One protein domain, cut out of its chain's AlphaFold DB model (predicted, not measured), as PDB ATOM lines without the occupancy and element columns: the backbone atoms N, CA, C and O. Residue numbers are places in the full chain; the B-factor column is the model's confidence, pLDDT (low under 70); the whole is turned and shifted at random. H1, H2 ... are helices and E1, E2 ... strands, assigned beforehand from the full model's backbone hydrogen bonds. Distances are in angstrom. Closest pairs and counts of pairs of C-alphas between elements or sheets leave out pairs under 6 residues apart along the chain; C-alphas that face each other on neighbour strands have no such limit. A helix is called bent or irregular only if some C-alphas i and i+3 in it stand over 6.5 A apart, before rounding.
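Overview. This is residues 55 to 192 of the 194 residues of an uncharacterized protein of Aspergillus steynii IBT 23096 (UniProt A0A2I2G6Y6). What is the main picture? A strongly twisted five-strand sheet curls round H3 on one face, with H4 packed crosswise on part of H3, while H1 lies over the opposite face and pairs in a helical hairpin with H2, which is not on the sheet. H2 lies toward one end of the longest axis, and the loops around residues 114 and 138 lie toward the other. What are its make-up and size? The printed part has 138 residues, with four named helices and five named strands in the order E1 H1 H2 E2 E3 E4 H3 E5 H4, class mixed; the sheet, E3 E2 E4 E1 E5, is antiparallel throughout. It is compact, with a radius of gyration of the C-alphas of 14.5 A and spans of 42 by 34 by 29 A.

Along the chain. Where do the first elements lie? E1 is residues 56 to 61, 15.9 A long, beginning at C-alpha 56 (-32.101, -9.580, -22.313). H1 is residues 73 to 83, 14.9 A, only just irregular, with C-alphas 75 and 78 6.9 A apart, and H2 is residues 91 to 97. What follows? E2 is residues 102 to 109, 22.1 A, E3 residues 121 to 126, and E4 residues 144 to 151, 22.9 A. H3 is residues 159 to 172, 20.3 A, E5 residues 178 to 181, and H4 residues 183 to 191, ending at C-alpha 191 (-25.504, 4.240, -15.768).

Arrangement. How do the strands pair? N 58 and O 179 of E1 and E5 are 2.9 A apart, N 59 and O 147 of E1 and E4 2.8 A, N 105 and O 148 of E2 and E4 2.9 A, and N 122 and O 108 of the hairpin E2 and E3 3.0 A, each within hydrogen-bond range. E1, H1 H2, E2 form a split strand-helix-strand unit, two strands running the same way with another between them, here E4; its crossover is right-handed. E4, H3, E5 form another, with E1 between, left-handed. Where are the helices? H1 is on the sheet at a height of 9.8 A, on the opposite face from H3, and touches H2 at a shallow tilt of 15 degrees, opposite ways, the closest C-alphas being Leu 80 and Cys 92, 5.2 A. With residues 161 to 166 alone H3 touches H4, about perpendicular at 85 degrees, the closest C-alphas being Leu 162 and Leu 190, 6.3 A; H4 only grazes the sheet. Are the helix backbones complete? In H2, H3 and H4 every O i to N i+4 pair is within hydrogen-bond range; in H1, 5 of 7 are.

Size, cuts and confidence. How far does it reach? The two C-alphas farthest apart, Glu 87 and His 136, are 44.1 A apart, and the printed part has no cut. Which links are long, and where is confidence low? The links E1 to H1, E2 to E3 and E3 to E4 are long. Mean pLDDT of the printed part is 84.6, with residues 111 to 119, 135 to 141 and 173 to 176 under 70.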
ATOM      1  N   GLU A  55     -28.523 -11.915 -24.634       93.38
ATOM      2  CA  GLU A  55     -29.138 -10.596 -24.489       93.38
ATOM      3  C   GLU A  55     -30.348 -10.694 -23.559       93.38
ATOM      4  O   GLU A  55     -30.944 -11.760 -23.438       93.38
ATOM      5  N   LEU A  56     -30.776  -9.596 -22.936       94.62
ATOM      6  CA  LEU A  56     -32.101  -9.580 -22.313       94.62
ATOM      7  C   LEU A  56     -33.162  -9.764 -23.390       94.62
ATOM      8  O   LEU A  56     -33.073  -9.146 -24.450       94.62
ATOM      9  N   ILE A  57     -34.212 -10.516 -23.078       94.88
ATOM     10  CA  ILE A  57     -35.420 -10.569 -23.903       94.88
ATOM     11  C   ILE A  57     -36.549  -9.892 -23.132       94.88
ATOM     12  O   ILE A  57     -36.882 -10.296 -22.020       94.88
ATOM     13  N   VAL A  58     -37.144  -8.862 -23.727       95.19
ATOM     14  CA  VAL A  58     -38.183  -8.033 -23.108       95.19
ATOM     15  C   VAL A  58     -39.457  -8.154 -23.929       95.19
ATOM     16  O   VAL A  58     -39.478  -7.760 -25.092       95.19
ATOM     17  N   LEU A  59     -40.522  -8.696 -23.342       93.88
ATOM     18  CA  LEU A  59     -41.779  -8.983 -24.037       93.88
ATOM     19  C   LEU A  59     -42.944  -8.237 -23.394       93.88
ATOM     20  O   LEU A  59     -43.105  -8.256 -22.174       93.88
ATOM     21  N   LYS A  60     -43.804  -7.630 -24.217       91.12
ATOM     22  CA  LYS A  60     -45.036  -6.980 -23.756       91.12
ATOM     23  C   LYS A  60     -46.188  -7.973 -23.750       91.12
ATOM     24  O   LYS A  60     -46.546  -8.510 -24.792       91.12
ATOM     25  N   VAL A  61     -46.841  -8.149 -22.609       88.38
ATOM     26  CA  VAL A  61     -47.963  -9.078 -22.447       88.38
ATOM     27  C   VAL A  61     -49.212  -8.310 -22.012       88.38
ATOM     28  O   VAL A  61     -49.297  -7.790 -20.904       88.38
ATOM     29  N   MET A  62     -50.212  -8.228 -22.893       83.81
ATOM     30  CA  MET A  62     -51.453  -7.471 -22.633       83.81
ATOM     31  C   MET A  62     -52.410  -8.185 -21.668       83.81
ATOM     32  O   MET A  62     -53.328  -7.575 -21.121       83.81
ATOM     33  N   HIS A  63     -52.221  -9.486 -21.468       81.44
ATOM     34  CA  HIS A  63     -53.058 -10.306 -20.602       81.44
ATOM     35  C   HIS A  63     -52.277 -10.751 -19.368       81.44
ATOM     36  O   HIS A  63     -51.068 -10.956 -19.423       81.44
ATOM     37  N   ARG A  64     -52.973 -10.902 -18.236       84.00
ATOM     38  CA  ARG A  64     -52.370 -11.487 -17.032       84.00
ATOM     39  C   ARG A  64     -51.964 -12.932 -17.359       84.00
ATOM     40  O   ARG A  64     -52.837 -13.659 -17.835       84.00
ATOM     41  N   PRO A  65     -50.714 -13.348 -17.097       84.62
ATOM     42  CA  PRO A  65     -50.349 -14.754 -17.186       84.62
ATOM     43  C   PRO A  65     -51.024 -15.551 -16.060       84.62
ATOM     44  O   PRO A  65     -51.332 -15.001 -14.999       84.62
ATOM     45  N   ASP A  66     -51.237 -16.846 -16.280       82.31
ATOM     46  CA  ASP A  66     -51.801 -17.729 -15.250       82.31
ATOM     47  C   ASP A  66     -50.863 -17.833 -14.037       82.31
ATOM     48  O   ASP A  66     -51.306 -17.778 -12.891       82.31
ATOM     49  N   GLU A  67     -49.553 -17.865 -14.297       84.94
ATOM     50  CA  GLU A  67     -48.496 -17.844 -13.290       84.94
ATOM     51  C   GLU A  67     -47.426 -16.804 -13.646       84.94
ATOM     52  O   GLU A  67     -47.009 -16.676 -14.798       84.94
ATOM     53  N   PHE A  68     -46.922 -16.085 -12.642       87.38
ATOM     54  CA  PHE A  68     -45.799 -15.153 -12.794       87.38
ATOM     55  C   PHE A  68     -44.450 -15.883 -12.624       87.38
ATOM     56  O   PHE A  68     -43.625 -15.532 -11.784       87.38
ATOM     57  N   GLY A  69     -44.255 -16.958 -13.392       86.94
ATOM     58  CA  GLY A  69     -43.045 -17.791 -13.413       86.94
ATOM     59  C   GLY A  69     -42.293 -17.711 -14.745       86.94
ATOM     60  O   GLY A  69     -42.554 -16.821 -15.553       86.94
ATOM     61  N   ILE A  70     -41.366 -18.643 -14.997       87.25
ATOM     62  CA  ILE A  70     -40.812 -18.821 -16.350       87.25
ATOM     63  C   ILE A  70     -41.936 -19.387 -17.234       87.25
ATOM     64  O   ILE A  70     -42.458 -20.458 -16.917       87.25
ATOM     65  N   PRO A  71     -42.341 -18.693 -18.311       87.31
ATOM     66  CA  PRO A  71     -43.404 -19.183 -19.173       87.31
ATOM     67  C   PRO A  71     -42.949 -20.387 -19.998       87.31
ATOM     68  O   PRO A  71     -41.765 -20.570 -20.279       87.31
ATOM     69  N   SER A  72     -43.918 -21.200 -20.422       88.06
ATOM     70  CA  SER A  72     -43.647 -22.330 -21.310       88.06
ATOM     71  C   SER A  72     -43.092 -21.858 -22.656       88.06
ATOM     72  O   SER A  72     -43.414 -20.758 -23.118       88.06
ATOM     73  N   LEU A  73     -42.331 -22.722 -23.336       85.38
ATOM     74  CA  LEU A  73     -41.868 -22.446 -24.696       85.38
ATOM     75  C   LEU A  73     -43.041 -22.087 -25.619       85.38
ATOM     76  O   LEU A  73     -42.964 -21.104 -26.344       85.38
ATOM     77  N   SER A  74     -44.157 -22.814 -25.539       83.06
ATOM     78  CA  SER A  74     -45.353 -22.549 -26.348       83.06
ATOM     79  C   SER A  74     -45.943 -21.153 -26.119       83.06
ATOM     80  O   SER A  74     -46.562 -20.594 -27.019       83.06
ATOM     81  N   SER A  75     -45.748 -20.577 -24.930       85.38
ATOM     82  CA  SER A  75     -46.194 -19.221 -24.603       85.38
ATOM     83  C   SER A  75     -45.221 -18.150 -25.101       85.38
ATOM     84  O   SER A  75     -45.660 -17.071 -25.482       85.38
ATOM     85  N   VAL A  76     -43.914 -18.431 -25.094       88.69
ATOM     86  CA  VAL A  76     -42.858 -17.474 -25.473       88.69
ATOM     87  C   VAL A  76     -42.593 -17.471 -26.975       88.69
ATOM     88  O   VAL A  76     -42.328 -16.417 -27.548       88.69
ATOM     89  N   PHE A  77     -42.690 -18.627 -27.632       88.06
ATOM     90  CA  PHE A  77     -42.293 -18.797 -29.027       88.06
ATOM     91  C   PHE A  77     -42.965 -17.807 -29.992       88.06
ATOM     92  O   PHE A  77     -42.228 -17.168 -30.738       88.06
ATOM     93  N   PRO A  78     -44.287 -17.535 -29.921       88.12
ATOM     94  CA  PRO A  78     -44.916 -16.555 -30.813       88.12
ATOM     95  C   PRO A  78     -44.304 -15.149 -30.717       88.12
ATOM     96  O   PRO A  78     -44.272 -14.408 -31.700       88.12
ATOM     97  N   PHE A  79     -43.795 -14.771 -29.540       90.56
ATOM     98  CA  PHE A  79     -43.091 -13.505 -29.352       90.56
ATOM     99  C   PHE A  79     -41.703 -13.543 -29.993       90.56
ATOM    100  O   PHE A  79     -41.328 -12.597 -30.680       90.56
ATOM    101  N   LEU A  80     -40.958 -14.639 -29.814       90.56
ATOM    102  CA  LEU A  80     -39.652 -14.828 -30.458       90.56
ATOM    103  C   LEU A  80     -39.779 -14.809 -31.983       90.56
ATOM    104  O   LEU A  80     -38.974 -14.182 -32.661       90.56
ATOM    105  N   GLU A  81     -40.823 -15.423 -32.531       88.38
ATOM    106  CA  GLU A  81     -41.106 -15.380 -33.965       88.38
ATOM    107  C   GLU A  81     -41.417 -13.969 -34.466       88.38
ATOM    108  O   GLU A  81     -40.972 -13.581 -35.546       88.38
ATOM    109  N   ALA A  82     -42.173 -13.188 -33.689       87.62
ATOM    110  CA  ALA A  82     -42.499 -11.805 -34.028       87.62
ATOM    111  C   ALA A  82     -41.275 -10.876 -33.973       87.62
ATOM    112  O   ALA A  82     -41.244  -9.866 -34.674       87.62
ATOM    113  N   MET A  83     -40.280 -11.212 -33.148       89.31
ATOM    114  CA  MET A  83     -39.018 -10.475 -33.023       89.31
ATOM    115  C   MET A  83     -37.905 -11.003 -33.934       89.31
ATOM    116  O   MET A  83     -36.848 -10.379 -33.996       89.31
ATOM    117  N   CYS A  84     -38.118 -12.135 -34.610       88.38
ATOM    118  CA  CYS A  84     -37.082 -12.816 -35.376       88.38
ATOM    119  C   CYS A  84     -36.487 -11.883 -36.452       88.38
ATOM    120  O   CYS A  84     -37.241 -11.384 -37.301       88.38
ATOM    121  N   PRO A  85     -35.164 -11.625 -36.433       86.31
ATOM    122  CA  PRO A  85     -34.496 -10.849 -37.469       86.31
ATOM    123  C   PRO A  85     -34.705 -11.485 -38.844       86.31
ATOM    124  O   PRO A  85     -34.661 -12.703 -38.998       86.31
ATOM    125  N   LYS A  86     -34.899 -10.660 -39.876       83.12
ATOM    126  CA  LYS A  86     -35.090 -11.176 -41.243       83.12
ATOM    127  C   LYS A  86     -33.815 -11.814 -41.790       83.12
ATOM    128  O   LYS A  86     -33.880 -12.680 -42.653       83.12
ATOM    129  N   GLU A  87     -32.674 -11.350 -41.299       84.12
ATOM    130  CA  GLU A  87     -31.335 -11.765 -41.692       84.12
ATOM    131  C   GLU A  87     -30.899 -13.067 -41.006       84.12
ATOM    132  O   GLU A  87     -30.012 -13.746 -41.518       84.12
ATOM    133  N   ASP A  88     -31.530 -13.430 -39.882       83.69
ATOM    134  CA  ASP A  88     -31.269 -14.670 -39.145       83.69
ATOM    135  C   ASP A  88     -32.585 -15.370 -38.754       83.69
ATOM    136  O   ASP A  88     -33.039 -15.274 -37.611       83.69
ATOM    137  N   PRO A  89     -33.202 -16.115 -39.689       77.44
ATOM    138  CA  PRO A  89     -34.425 -16.874 -39.424       77.44
ATOM    139  C   PRO A  89     -34.269 -17.929 -38.317       77.44
ATOM    140  O   PRO A  89     -35.247 -18.297 -37.665       77.44
ATOM    141  N   ALA A  90     -33.044 -18.409 -38.079       83.62
ATOM    142  CA  ALA A  90     -32.752 -19.412 -37.060       83.62
ATOM    143  C   ALA A  90     -32.695 -18.819 -35.642       83.62
ATOM    144  O   ALA A  90     -32.774 -19.567 -34.664       83.62
ATOM    145  N   TRP A  91     -32.606 -17.491 -35.511       87.88
ATOM    146  CA  TRP A  91     -32.497 -16.791 -34.232       87.88
ATOM    147  C   TRP A  91     -33.583 -17.198 -33.233       87.88
ATOM    148  O   TRP A  91     -33.292 -17.466 -32.067       87.88
ATOM    149  N   CYS A  92     -34.839 -17.282 -33.677       88.00
ATOM    150  CA  CYS A  92     -35.947 -17.625 -32.787       88.00
ATOM    151  C   CYS A  92     -35.876 -19.084 -32.301       88.00
ATOM    152  O   CYS A  92     -36.208 -19.342 -31.145       88.00
ATOM    153  N   ILE A  93     -35.378 -20.015 -33.129       87.25
ATOM    154  CA  ILE A  93     -35.145 -21.418 -32.755       87.25
ATOM    155  C   ILE A  93     -34.000 -21.494 -31.743       87.25
ATOM    156  O   ILE A  93     -34.139 -22.139 -30.706       87.25
ATOM    157  N   HIS A  94     -32.885 -20.805 -31.995       87.75
ATOM    158  CA  HIS A  94     -31.765 -20.758 -31.053       87.75
ATOM    159  C   HIS A  94     -32.185 -20.155 -29.705       87.75
ATOM    160  O   HIS A  94     -31.963 -20.771 -28.663       87.75
ATOM    161  N   SER A  95     -32.882 -19.018 -29.731       89.50
ATOM    162  CA  SER A  95     -33.380 -18.335 -28.533       89.50
ATOM    163  C   SER A  95     -34.361 -19.205 -27.747       89.50
ATOM    164  O   SER A  95     -34.275 -19.297 -26.526       89.50
ATOM    165  N   ALA A  96     -35.264 -19.899 -28.446       88.94
ATOM    166  CA  ALA A  96     -36.207 -20.844 -27.855       88.94
ATOM    167  C   ALA A  96     -35.510 -21.988 -27.110       88.94
ATOM    168  O   ALA A  96     -35.937 -22.374 -26.021       88.94
ATOM    169  N   ARG A  97     -34.428 -22.523 -27.685       88.88
ATOM    170  CA  ARG A  97     -33.659 -23.623 -27.090       88.88
ATOM    171  C   ARG A  97     -32.806 -23.188 -25.896       88.88
ATOM    172  O   ARG A  97     -32.380 -24.054 -25.147       88.88
ATOM    173  N   GLN A  98     -32.565 -21.887 -25.731       89.88
ATOM    174  CA  GLN A  98     -31.751 -21.314 -24.655       89.88
ATOM    175  C   GLN A  98     -32.584 -20.754 -23.492       89.88
ATOM    176  O   GLN A  98     -32.009 -20.195 -22.564       89.88
ATOM    177  N   LEU A  99     -33.921 -20.861 -23.515       90.06
ATOM    178  CA  LEU A  99     -34.800 -20.272 -22.487       90.06
ATOM    179  C   LEU A  99     -34.500 -20.766 -21.061       90.06
ATOM    180  O   LEU A  99     -34.749 -20.053 -20.091       90.06
ATOM    181  N   ASP A 100     -33.947 -21.968 -20.919       90.25
ATOM    182  CA  ASP A 100     -33.522 -22.548 -19.646       90.25
ATOM    183  C   ASP A 100     -32.287 -21.859 -19.040       90.25
ATOM    184  O   ASP A 100     -32.062 -21.974 -17.832       90.25
ATOM    185  N   LEU A 101     -31.535 -21.098 -19.841       91.81
ATOM    186  CA  LEU A 101     -30.409 -20.263 -19.413       91.81
ATOM    187  C   LEU A 101     -30.850 -18.906 -18.845       91.81
ATOM    188  O   LEU A 101     -30.004 -18.126 -18.405       91.81
ATOM    189  N   TYR A 102     -32.154 -18.623 -18.826       93.69
ATOM    190  CA  TYR A 102     -32.714 -17.364 -18.349       93.69
ATOM    191  C   TYR A 102     -33.449 -17.509 -17.014       93.69
ATOM    192  O   TYR A 102     -33.983 -18.562 -16.646       93.69
ATOM    193  N   ASP A 103     -33.504 -16.398 -16.292       95.12
ATOM    194  CA  ASP A 103     -34.443 -16.152 -15.211       95.12
ATOM    195  C   ASP A 103     -35.548 -15.210 -15.682       95.12
ATOM    196  O   ASP A 103     -35.294 -14.271 -16.429       95.12
ATOM    197  N   ALA A 104     -36.774 -15.434 -15.215       95.62
ATOM    198  CA  ALA A 104     -37.902 -14.564 -15.525       95.62
ATOM    199  C   ALA A 104     -38.132 -13.533 -14.416       95.62
ATOM    200  O   ALA A 104     -38.259 -13.892 -13.239       95.62
ATOM    201  N   ALA A 105     -38.251 -12.269 -14.812       96.50
ATOM    202  CA  ALA A 105     -38.834 -11.198 -14.020       96.50
ATOM    203  C   ALA A 105     -40.126 -10.716 -14.684       96.50
ATOM    204  O   ALA A 105     -40.178 -10.522 -15.899       96.50
ATOM    205  N   TRP A 106     -41.164 -10.499 -13.883       95.25
ATOM    206  CA  TRP A 106     -42.418  -9.923 -14.352       95.25
ATOM    207  C   TRP A 106     -42.599  -8.533 -13.779       95.25
ATOM    208  O   TRP A 106     -42.490  -8.340 -12.570       95.25
ATOM    209  N   VAL A 107     -42.951  -7.590 -14.641       93.69
ATOM    210  CA  VAL A 107     -43.291  -6.213 -14.287       93.69
ATOM    211  C   VAL A 107     -44.731  -5.957 -14.681       93.69
ATOM    212  O   VAL A 107     -45.200  -6.430 -15.713       93.69
ATOM    213  N   MET A 108     -45.443  -5.199 -13.863       90.75
ATOM    214  CA  MET A 108     -46.760  -4.684 -14.193       90.75
ATOM    215  C   MET A 108     -46.668  -3.180 -14.403       90.75
ATOM    216  O   MET A 108     -46.065  -2.483 -13.592       90.75
ATOM    217  N   SER A 109     -47.303  -2.696 -15.467       86.75
ATOM    218  CA  SER A 109     -47.591  -1.282 -15.669       86.75
ATOM    219  C   SER A 109     -49.004  -0.977 -15.190       86.75
ATOM    220  O   SER A 109     -49.974  -1.389 -15.829       86.75
ATOM    221  N   ASP A 110     -49.124  -0.205 -14.113       79.44
ATOM    222  CA  ASP A 110     -50.384   0.370 -13.641       79.44
ATOM    223  C   ASP A 110     -50.453   1.842 -14.057       79.44
ATOM    224  O   ASP A 110     -49.877   2.717 -13.412       79.44
ATOM    225  N   LYS A 111     -51.153   2.139 -15.159       66.56
ATOM    226  CA  LYS A 111     -51.411   3.531 -15.550       66.56
ATOM    227  C   LYS A 111     -52.423   4.152 -14.585       66.56
ATOM    228  O   LYS A 111     -53.628   4.190 -14.856       66.56
ATOM    229  N   LYS A 112     -51.927   4.684 -13.468       62.62
ATOM    230  CA  LYS A 112     -52.682   5.626 -12.636       62.62
ATOM    231  C   LYS A 112     -52.799   6.952 -13.384       62.62
ATOM    232  O   LYS A 112     -51.874   7.381 -14.066       62.62
ATOM    233  N   GLN A 113     -53.948   7.614 -13.259       53.06
ATOM    234  CA  GLN A 113     -54.322   8.758 -14.102       53.06
ATOM    235  C   GLN A 113     -53.418  10.012 -14.015       53.06
ATOM    236  O   GLN A 113     -53.716  10.961 -14.721       53.06
ATOM    237  N   ASN A 114     -52.335  10.061 -13.223       52.28
ATOM    238  CA  ASN A 114     -51.537  11.284 -13.015       52.28
ATOM    239  C   ASN A 114     -50.031  11.051 -12.721       52.28
ATOM    240  O   ASN A 114     -49.394  11.916 -12.123       52.28
ATOM    241  N   SER A 115     -49.448   9.908 -13.089       54.94
ATOM    242  CA  SER A 115     -48.044   9.570 -12.766       54.94
ATOM    243  C   SER A 115     -47.163   9.419 -14.008       54.94
ATOM    244  O   SER A 115     -47.639   9.007 -15.068       54.94
ATOM    245  N   THR A 116     -45.874   9.750 -13.865       56.03
ATOM    246  CA  THR A 116     -44.841   9.559 -14.897       56.03
ATOM    247  C   THR A 116     -44.713   8.076 -15.293       56.03
ATOM    248  O   THR A 116     -45.090   7.206 -14.503       56.03
ATOM    249  N   PRO A 117     -44.207   7.754 -16.501       55.12
ATOM    250  CA  PRO A 117     -44.124   6.378 -17.008       55.12
ATOM    251  C   PRO A 117     -43.384   5.414 -16.068       55.12
ATOM    252  O   PRO A 117     -43.885   4.325 -15.801       55.12
ATOM    253  N   GLU A 118     -42.260   5.847 -15.492       55.75
ATOM    254  CA  GLU A 118     -41.455   5.058 -14.548       55.75
ATOM    255  C   GLU A 118     -42.167   4.806 -13.216       55.75
ATOM    256  O   GLU A 118     -42.104   3.706 -12.669       55.75
ATOM    257  N   ALA A 119     -42.929   5.788 -12.720       57.44
ATOM    258  CA  ALA A 119     -43.658   5.691 -11.452       57.44
ATOM    259  C   ALA A 119     -44.852   4.713 -11.495       57.44
ATOM    260  O   ALA A 119     -45.527   4.510 -10.483       57.44
ATOM    261  N   ASN A 120     -45.123   4.122 -12.660       77.75
ATOM    262  CA  ASN A 120     -46.234   3.206 -12.904       77.75
ATOM    263  C   ASN A 120     -45.793   1.744 -13.054       77.75
ATOM    264  O   ASN A 120     -46.651   0.874 -13.210       77.75
ATOM    265  N   LEU A 121     -44.487   1.462 -13.023       88.12
ATOM    266  CA  LEU A 121     -43.963   0.105 -13.134       88.12
ATOM    267  C   LEU A 121     -43.690  -0.483 -11.753       88.12
ATOM    268  O   LEU A 121     -43.192   0.178 -10.844       88.12
ATOM    269  N   SER A 122     -44.027  -1.752 -11.570       90.69
ATOM    270  CA  SER A 122     -43.713  -2.480 -10.342       90.69
ATOM    271  C   SER A 122     -43.376  -3.922 -10.660       90.69
ATOM    272  O   SER A 122     -44.114  -4.597 -11.380       90.69
ATOM    273  N   MET A 123     -42.261  -4.404 -10.110       92.62
ATOM    274  CA  MET A 123     -41.879  -5.802 -10.243       92.62
ATOM    275  C   MET A 123     -42.863  -6.675  -9.458       92.62
ATOM    276  O   MET A 123     -43.011  -6.556  -8.243       92.62
ATOM    277  N   VAL A 124     -43.543  -7.558 -10.178       93.12
ATOM    278  CA  VAL A 124     -44.505  -8.523  -9.645       93.12
ATOM    279  C   VAL A 124     -43.788  -9.744  -9.104       93.12
ATOM    280  O   VAL A 124     -44.127 -10.234  -8.028       93.12
ATOM    281  N   SER A 125     -42.810 -10.255  -9.849       94.69
ATOM    282  CA  SER A 125     -42.072 -11.451  -9.463       94.69
ATOM    283  C   SER A 125     -40.682 -11.504 -10.084       94.69
ATOM    284  O   SER A 125     -40.420 -10.862 -11.100       94.69
ATOM    285  N   PHE A 126     -39.814 -12.312  -9.481       95.38
ATOM    286  CA  PHE A 126     -38.514 -12.680 -10.030       95.38
ATOM    287  C   PHE A 126     -38.171 -14.112  -9.627       95.38
ATOM    288  O   PHE A 126     -38.325 -14.477  -8.459       95.38
ATOM    289  N   ARG A 127     -37.721 -14.937 -10.584       92.12
ATOM    290  CA  ARG A 127     -37.419 -16.369 -10.371       92.12
ATOM    291  C   ARG A 127     -38.581 -17.127  -9.707       92.12
ATOM    292  O   ARG A 127     -38.377 -17.956  -8.825       92.12
ATOM    293  N   GLY A 128     -39.816 -16.784 -10.082       86.81
ATOM    294  CA  GLY A 128     -41.041 -17.364  -9.518       86.81
ATOM    295  C   GLY A 128     -41.390 -16.903  -8.097       86.81
ATOM    296  O   GLY A 128     -42.444 -17.268  -7.581       86.81
ATOM    297  N   ARG A 129     -40.561 -16.073  -7.450       91.25
ATOM    298  CA  ARG A 129     -40.912 -15.442  -6.176       91.25
ATOM    299  C   ARG A 129     -41.797 -14.231  -6.436       91.25
ATOM    300  O   ARG A 129     -41.369 -13.294  -7.099       91.25
ATOM    301  N   ILE A 130     -42.999 -14.243  -5.873       90.62
ATOM    302  CA  ILE A 130     -43.975 -13.155  -5.991       90.62
ATOM    303  C   ILE A 130     -43.692 -12.087  -4.924       90.62
ATOM    304  O   ILE A 130     -43.507 -12.409  -3.749       90.62
ATOM    305  N   PHE A 131     -43.656 -10.821  -5.338       88.81
ATOM    306  CA  PHE A 131     -43.487  -9.644  -4.476       88.81
ATOM    307  C   PHE A 131     -44.762  -8.812  -4.355       88.81
ATOM    308  O   PHE A 131     -44.966  -8.145  -3.343       88.81
ATOM    309  N   LEU A 132     -45.607  -8.851  -5.385       84.50
ATOM    310  CA  LEU A 132     -46.821  -8.057  -5.479       84.50
ATOM    311  C   LEU A 132     -48.011  -8.979  -5.734       84.50
ATOM    312  O   LEU A 132     -48.005  -9.757  -6.689       84.50
ATOM    313  N   ASP A 133     -49.039  -8.871  -4.898       77.25
ATOM    314  CA  ASP A 133     -50.301  -9.561  -5.131       77.25
ATOM    315  C   ASP A 133     -51.130  -8.796  -6.172       77.25
ATOM    316  O   ASP A 133     -51.651  -7.707  -5.920       77.25
ATOM    317  N   VAL A 134     -51.217  -9.370  -7.370       74.19
ATOM    318  CA  VAL A 134     -51.917  -8.783  -8.519       74.19
ATOM    319  C   VAL A 134     -53.421  -9.087  -8.485       74.19
ATOM    320  O   VAL A 134     -54.182  -8.502  -9.254       74.19
ATOM    321  N   GLU A 135     -53.897  -9.979  -7.608       69.19
ATOM    322  CA  GLU A 135     -55.309 -10.396  -7.582       69.19
ATOM    323  C   GLU A 135     -56.249  -9.280  -7.130       69.19
ATOM    324  O   GLU A 135     -57.401  -9.212  -7.563       69.19
ATOM    325  N   HIS A 136     -55.732  -8.360  -6.319       58.41
ATOM    326  CA  HIS A 136     -56.478  -7.227  -5.781       58.41
ATOM    327  C   HIS A 136     -56.325  -5.934  -6.590       58.41
ATOM    328  O   HIS A 136     -56.931  -4.916  -6.248       58.41
ATOM    329  N   ILE A 137     -55.545  -5.952  -7.672       62.97
ATOM    330  CA  ILE A 137     -55.294  -4.760  -8.481       62.97
ATOM    331  C   ILE A 137     -56.429  -4.608  -9.488       62.97
ATOM    332  O   ILE A 137     -56.666  -5.468 -10.340       62.97
ATOM    333  N   VAL A 138     -57.170  -3.502  -9.364       53.75
ATOM    334  CA  VAL A 138     -58.258  -3.144 -10.277       53.75
ATOM    335  C   VAL A 138     -57.674  -3.055 -11.680       53.75
ATOM    336  O   VAL A 138     -56.930  -2.127 -11.980       53.75
ATOM    337  N   ARG A 139     -57.998  -4.033 -12.535       57.94
ATOM    338  CA  ARG A 139     -57.555  -4.063 -13.934       57.94
ATOM    339  C   ARG A 139     -58.082  -2.831 -14.656       57.94
ATOM    340  O   ARG A 139     -59.204  -2.829 -15.167       57.94
ATOM    341  N   ASN A 140     -57.269  -1.786 -14.715       62.91
ATOM    342  CA  ASN A 140     -57.512  -0.698 -15.637       62.91
ATOM    343  C   ASN A 140     -57.295  -1.244 -17.056       62.91
ATOM    344  O   ASN A 140     -56.386  -2.054 -17.261       62.91
ATOM    345  N   ARG A 141     -58.127  -0.846 -18.027       62.66
ATOM    346  CA  ARG A 141     -58.092  -1.407 -19.398       62.66
ATOM    347  C   ARG A 141     -56.742  -1.230 -20.096       62.66
ATOM    348  O   ARG A 141     -56.444  -1.978 -21.020       62.66
ATOM    349  N   ASP A 142     -55.938  -0.293 -19.605       74.19
ATOM    350  CA  ASP A 142     -54.640   0.074 -20.165       74.19
ATOM    351  C   ASP A 142     -53.451  -0.534 -19.402       74.19
ATOM    352  O   ASP A 142     -52.302  -0.186 -19.678       74.19
ATOM    353  N   SER A 143     -53.712  -1.419 -18.433       80.38
ATOM    354  CA  SER A 143     -52.657  -2.133 -17.705       80.38
ATOM    355  C   SER A 143     -52.105  -3.260 -18.568       80.38
ATOM    356  O   SER A 143     -52.862  -3.992 -19.207       80.38
ATOM    357  N   PHE A 144     -50.792  -3.434 -18.550       86.56
ATOM    358  CA  PHE A 144     -50.116  -4.531 -19.234       86.56
ATOM    359  C   PHE A 144     -48.962  -5.041 -18.376       86.56
ATOM    360  O   PHE A 144     -48.543  -4.397 -17.411       86.56
ATOM    361  N   PHE A 145     -48.454  -6.208 -18.738       90.50
ATOM    362  CA  PHE A 145     -47.306  -6.830 -18.106       90.50
ATOM    363  C   PHE A 145     -46.110  -6.794 -19.050       90.50
ATOM    364  O   PHE A 145     -46.263  -6.766 -20.272       90.50
ATOM    365  N   VAL A 146     -44.917  -6.799 -18.478       93.31
ATOM    366  CA  VAL A 146     -43.663  -6.970 -19.202       93.31
ATOM    367  C   VAL A 146     -42.964  -8.187 -18.616       93.31
ATOM    368  O   VAL A 146     -42.777  -8.271 -17.402       93.31
ATOM    369  N   LEU A 147     -42.617  -9.139 -19.475       95.31
ATOM    370  CA  LEU A 147     -41.723 -10.235 -19.133       95.31
ATOM    371  C   LEU A 147     -40.306  -9.824 -19.516       95.31
ATOM    372  O   LEU A 147     -40.059  -9.495 -20.674       95.31
ATOM    373  N   VAL A 148     -39.387  -9.885 -18.562       96.19
ATOM    374  CA  VAL A 148     -37.956  -9.714 -18.799       96.19
ATOM    375  C   VAL A 148     -37.276 -11.051 -18.528       96.19
ATOM    376  O   VAL A 148     -37.281 -11.537 -17.396       96.19
ATOM    377  N   LEU A 149     -36.719 -11.661 -19.570       95.88
ATOM    378  CA  LEU A 149     -35.853 -12.826 -19.453       95.88
ATOM    379  C   LEU A 149     -34.413 -12.337 -19.331       95.88
ATOM    380  O   LEU A 149     -33.892 -11.666 -20.225       95.88
ATOM    381  N   ILE A 150     -33.786 -12.685 -18.215       95.06
ATOM    382  CA  ILE A 150     -32.459 -12.221 -17.823       95.06
ATOM    383  C   ILE A 150     -31.499 -13.406 -17.882       95.06
ATOM    384  O   ILE A 150     -31.756 -14.399 -17.195       95.06
ATOM    385  N   PRO A 151     -30.417 -13.355 -18.676       94.25
ATOM    386  CA  PRO A 151     -29.456 -14.445 -18.714       94.25
ATOM    387  C   PRO A 151     -28.898 -14.725 -17.318       94.25
ATOM    388  O   PRO A 151     -28.421 -13.820 -16.637       94.25
ATOM    389  N   ARG A 152     -28.895 -15.990 -16.890       91.62
ATOM    390  CA  ARG A 152     -28.359 -16.394 -15.575       91.62
ATOM    391  C   ARG A 152     -26.870 -16.106 -15.416       91.62
ATOM    392  O   ARG A 152     -26.376 -16.020 -14.296       91.62
ATOM    393  N   SER A 153     -26.158 -15.979 -16.533       90.69
ATOM    394  CA  SER A 153     -24.746 -15.602 -16.581       90.69
ATOM    395  C   SER A 153     -24.503 -14.125 -16.255       90.69
ATOM    396  O   SER A 153     -23.362 -13.734 -15.998       90.69
ATOM    397  N   TRP A 154     -25.542 -13.283 -16.257       90.94
ATOM    398  CA  TRP A 154     -25.410 -11.877 -15.903       90.94
ATOM    399  C   TRP A 154     -25.387 -11.712 -14.382       90.94
ATOM    400  O   TRP A 154     -26.334 -12.054 -13.675       90.94
ATOM    401  N   VAL A 155     -24.287 -11.152 -13.876       83.50
ATOM    402  CA  VAL A 155     -24.163 -10.735 -12.476       83.50
ATOM    403  C   VAL A 155     -24.660  -9.298 -12.388       83.50
ATOM    404  O   VAL A 155     -23.950  -8.378 -12.779       83.50
ATOM    405  N   VAL A 156     -25.897  -9.130 -11.924       83.69
ATOM    406  CA  VAL A 156     -26.551  -7.826 -11.759       83.69
ATOM    407  C   VAL A 156     -26.745  -7.575 -10.268       83.69
ATOM    408  O   VAL A 156     -27.356  -8.398  -9.587       83.69
ATOM    409  N   GLU A 157     -26.208  -6.464  -9.762       83.94
ATOM    410  CA  GLU A 157     -26.292  -6.114  -8.337       83.94
ATOM    411  C   GLU A 157     -27.716  -5.720  -7.930       83.94
ATOM    412  O   GLU A 157     -28.247  -6.262  -6.958       83.94
ATOM    413  N   ASP A 158     -28.359  -4.843  -8.710       90.19
ATOM    414  CA  ASP A 158     -29.759  -4.457  -8.522       90.19
ATOM    415  C   ASP A 158     -30.622  -4.927  -9.697       90.19
ATOM    416  O   ASP A 158     -30.773  -4.271 -10.730       90.19
ATOM    417  N   ILE A 159     -31.197  -6.119  -9.530       92.50
ATOM    418  CA  ILE A 159     -32.081  -6.709 -10.535       92.50
ATOM    419  C   ILE A 159     -33.374  -5.911 -10.714       92.50
ATOM    420  O   ILE A 159     -33.945  -5.917 -11.800       92.50
ATOM    421  N   ASN A 160     -33.854  -5.250  -9.656       92.94
ATOM    422  CA  ASN A 160     -35.109  -4.515  -9.702       92.94
ATOM    423  C   ASN A 160     -34.926  -3.250 -10.540       92.94
ATOM    424  O   ASN A 160     -35.679  -3.046 -11.489       92.94
ATOM    425  N   ASP A 161     -33.880  -2.472 -10.259       92.44
ATOM    426  CA  ASP A 161     -33.571  -1.257 -11.016       92.44
ATOM    427  C   ASP A 161     -33.361  -1.558 -12.509       92.44
ATOM    428  O   ASP A 161     -33.999  -0.936 -13.362       92.44
ATOM    429  N   LEU A 162     -32.588  -2.606 -12.836       93.44
ATOM    430  CA  LEU A 162     -32.415  -3.061 -14.221       93.44
ATOM    431  C   LEU A 162     -33.759  -3.353 -14.893       93.44
ATOM    432  O   LEU A 162     -34.050  -2.853 -15.982       93.44
ATOM    433  N   VAL A 163     -34.576  -4.185 -14.249       94.19
ATOM    434  CA  VAL A 163     -35.851  -4.645 -14.798       94.19
ATOM    435  C   VAL A 163     -36.821  -3.477 -14.989       94.19
ATOM    436  O   VAL A 163     -37.485  -3.413 -16.027       94.19
ATOM    437  N   ILE A 164     -36.890  -2.539 -14.043       93.19
ATOM    438  CA  ILE A 164     -37.773  -1.370 -14.122       93.19
ATOM    439  C   ILE A 164     -37.322  -0.415 -15.228       93.19
ATOM    440  O   ILE A 164     -38.143  -0.059 -16.075       93.19
ATOM    441  N   ARG A 165     -36.037  -0.049 -15.289       91.69
ATOM    442  CA  ARG A 165     -35.522   0.897 -16.294       91.69
ATOM    443  C   ARG A 165     -35.621   0.355 -17.717       91.69
ATOM    444  O   ARG A 165     -36.076   1.060 -18.619       91.69
ATOM    445  N   VAL A 166     -35.254  -0.913 -17.926       92.50
ATOM    446  CA  VAL A 166     -35.385  -1.575 -19.235       92.50
ATOM    447  C   VAL A 166     -36.852  -1.650 -19.653       92.50
ATOM    448  O   VAL A 166     -37.181  -1.343 -20.801       92.50
ATOM    449  N   SER A 167     -37.745  -2.003 -18.723       91.81
ATOM    450  CA  SER A 167     -39.183  -2.026 -18.996       91.81
ATOM    451  C   SER A 167     -39.706  -0.633 -19.338       91.81
ATOM    452  O   SER A 167     -40.457  -0.501 -20.298       91.81
ATOM    453  N   SER A 168     -39.277   0.408 -18.619       89.38
ATOM    454  CA  SER A 168     -39.687   1.794 -18.873       89.38
ATOM    455  C   SER A 168     -39.331   2.230 -20.290       89.38
ATOM    456  O   SER A 168     -40.231   2.517 -21.086       89.38
ATOM    457  N   ARG A 169     -38.049   2.131 -20.667       87.38
ATOM    458  CA  ARG A 169     -37.585   2.476 -22.021       87.38
ATOM    459  C   ARG A 169     -38.299   1.675 -23.098       87.38
ATOM    460  O   ARG A 169     -38.672   2.214 -24.136       87.38
ATOM    461  N   PHE A 170     -38.524   0.385 -22.861       85.69
ATOM    462  CA  PHE A 170     -39.272  -0.443 -23.799       85.69
ATOM    463  C   PHE A 170     -40.714   0.056 -23.978       85.69
ATOM    464  O   PHE A 170     -41.199   0.116 -25.107       85.69
ATOM    465  N   THR A 171     -41.384   0.471 -22.900       80.88
ATOM    466  CA  THR A 171     -42.772   0.959 -22.955       80.88
ATOM    467  C   THR A 171     -42.943   2.327 -23.603       80.88
ATOM    468  O   THR A 171     -44.036   2.620 -24.088       80.88
ATOM    469  N   GLU A 172     -41.887   3.138 -23.645       74.88
ATOM    470  CA  GLU A 172     -41.860   4.412 -24.374       74.88
ATOM    471  C   GLU A 172     -41.766   4.210 -25.889       74.88
ATOM    472  O   GLU A 172     -42.245   5.038 -26.665       74.88
ATOM    473  N   THR A 173     -41.181   3.094 -26.329       67.12
ATOM    474  CA  THR A 173     -41.098   2.770 -27.752       67.12
ATOM    475  C   THR A 173     -42.411   2.168 -28.257       67.12
ATOM    476  O   THR A 173     -42.981   1.278 -27.629       67.12
ATOM    477  N   GLU A 174     -42.875   2.564 -29.448       59.94
ATOM    478  CA  GLU A 174     -44.023   1.930 -30.133       59.94
ATOM    479  C   GLU A 174     -43.708   0.503 -30.649       59.94
ATOM    480  O   GLU A 174     -44.325   0.014 -31.598       59.94
ATOM    481  N   LYS A 175     -42.731  -0.198 -30.057       62.59
ATOM    482  CA  LYS A 175     -42.391  -1.567 -30.451       62.59
ATOM    483  C   LYS A 175     -43.553  -2.503 -30.084       62.59
ATOM    484  O   LYS A 175     -44.012  -2.496 -28.941       62.59
ATOM    485  N   PRO A 176     -44.052  -3.322 -31.027       68.31
ATOM    486  CA  PRO A 176     -45.389  -3.888 -30.877       68.31
ATOM    487  C   PRO A 176     -45.465  -5.092 -29.925       68.31
ATOM    488  O   PRO A 176     -46.521  -5.307 -29.333       68.31
ATOM    489  N   VAL A 177     -44.394  -5.882 -29.765       86.12
ATOM    490  CA  VAL A 177     -44.485  -7.206 -29.105       86.12
ATOM    491  C   VAL A 177     -43.300  -7.517 -28.177       86.12
ATOM    492  O   VAL A 177     -43.500  -8.092 -27.106       86.12
ATOM    493  N   GLY A 178     -42.086  -7.081 -28.521       90.69
ATOM    494  CA  GLY A 178     -40.897  -7.272 -27.691       90.69
ATOM    495  C   GLY A 178     -39.632  -6.650 -28.289       90.69
ATOM    496  O   GLY A 178     -39.675  -6.040 -29.360       90.69
ATOM    497  N   THR A 179     -38.515  -6.774 -27.578       92.81
ATOM    498  CA  THR A 179     -37.172  -6.383 -28.024       92.81
ATOM    499  C   THR A 179     -36.114  -7.237 -27.330       92.81
ATOM    500  O   THR A 179     -36.371  -7.789 -26.259       92.81
ATOM    501  N   THR A 180     -34.910  -7.288 -27.898       93.38
ATOM    502  CA  THR A 180     -33.709  -7.675 -27.153       93.38
ATOM    503  C   THR A 180     -32.939  -6.442 -26.681       93.38
ATOM    504  O   THR A 180     -33.148  -5.342 -27.213       93.38
ATOM    505  N   VAL A 181     -32.114  -6.605 -25.644       93.25
ATOM    506  CA  VAL A 181     -31.206  -5.572 -25.119       93.25
ATOM    507  C   VAL A 181     -29.860  -6.223 -24.814       93.25
ATOM    508  O   VAL A 181     -29.794  -7.150 -24.003       93.25
ATOM    509  N   SER A 182     -28.789  -5.743 -25.447       93.56
ATOM    510  CA  SER A 182     -27.442  -6.269 -25.213       93.56
ATOM    511  C   SER A 182     -26.951  -5.926 -23.805       93.56
ATOM    512  O   SER A 182     -27.508  -5.063 -23.118       93.56
ATOM    513  N   ARG A 183     -25.875  -6.578 -23.361       91.69
ATOM    514  CA  ARG A 183     -25.291  -6.299 -22.045       91.69
ATOM    515  C   ARG A 183     -24.795  -4.865 -21.924       91.69
ATOM    516  O   ARG A 183     -25.091  -4.199 -20.941       91.69
ATOM    517  N   GLU A 184     -24.114  -4.372 -22.948       91.62
ATOM    518  CA  GLU A 184     -23.585  -3.009 -22.989       91.62
ATOM    519  C   GLU A 184     -24.722  -1.979 -22.955       91.62
ATOM    520  O   GLU A 184     -24.622  -0.949 -22.293       91.62
ATOM    521  N   GLN A 185     -25.837  -2.273 -23.633       92.25
ATOM    522  CA  GLN A 185     -27.031  -1.433 -23.591       92.25
ATOM    523  C   GLN A 185     -27.672  -1.440 -22.202       92.25
ATOM    524  O   GLN A 185     -28.032  -0.379 -21.703       92.25
ATOM    525  N   ALA A 186     -27.798  -2.605 -21.565       91.38
ATOM    526  CA  ALA A 186     -28.333  -2.719 -20.212       91.38
ATOM    527  C   ALA A 186     -27.471  -1.959 -19.190       91.38
ATOM    528  O   ALA A 186     -28.003  -1.232 -18.354       91.38
ATOM    529  N   GLU A 187     -26.147  -2.064 -19.298       90.56
ATOM    530  CA  GLU A 187     -25.201  -1.310 -18.471       90.56
ATOM    531  C   GLU A 187     -25.308   0.201 -18.731       90.56
ATOM    532  O   GLU A 187     -25.321   0.984 -17.785       90.56
ATOM    533  N   SER A 188     -25.473   0.635 -19.986       90.81
ATOM    534  CA  SER A 188     -25.742   2.047 -20.301       90.81
ATOM    535  C   SER A 188     -27.053   2.536 -19.678       90.81
ATOM    536  O   SER A 188     -27.092   3.635 -19.147       90.81
ATOM    537  N   ILE A 189     -28.116   1.725 -19.702       88.81
ATOM    538  CA  ILE A 189     -29.423   2.076 -19.118       88.81
ATOM    539  C   ILE A 189     -29.325   2.272 -17.598       88.81
ATOM    540  O   ILE A 189     -29.991   3.148 -17.045       88.81
ATOM    541  N   LEU A 190     -28.513   1.453 -16.927       86.88
ATOM    542  CA  LEU A 190     -28.263   1.566 -15.488       86.88
ATOM    543  C   LEU A 190     -27.414   2.798 -15.143       86.88
ATOM    544  O   LEU A 190     -27.659   3.434 -14.124       86.88
ATOM    545  N   ASN A 191     -26.442   3.136 -15.995       84.75
ATOM    546  CA  ASN A 191     -25.504   4.240 -15.768       84.75
ATOM    547  C   ASN A 191     -26.015   5.612 -16.233       84.75
ATOM    548  O   ASN A 191     -25.408   6.624 -15.888       84.75
ATOM    549  N   ASP A 192     -27.093   5.660 -17.015       78.12
ATOM    550  CA  ASP A 192     -27.783   6.907 -17.332       78.12
ATOM    551  C   ASP A 192     -28.459   7.423 -16.036       78.12
ATOM    552  O   ASP A 192     -29.577   7.031 -15.685       78.12
TER     553      ASP A 192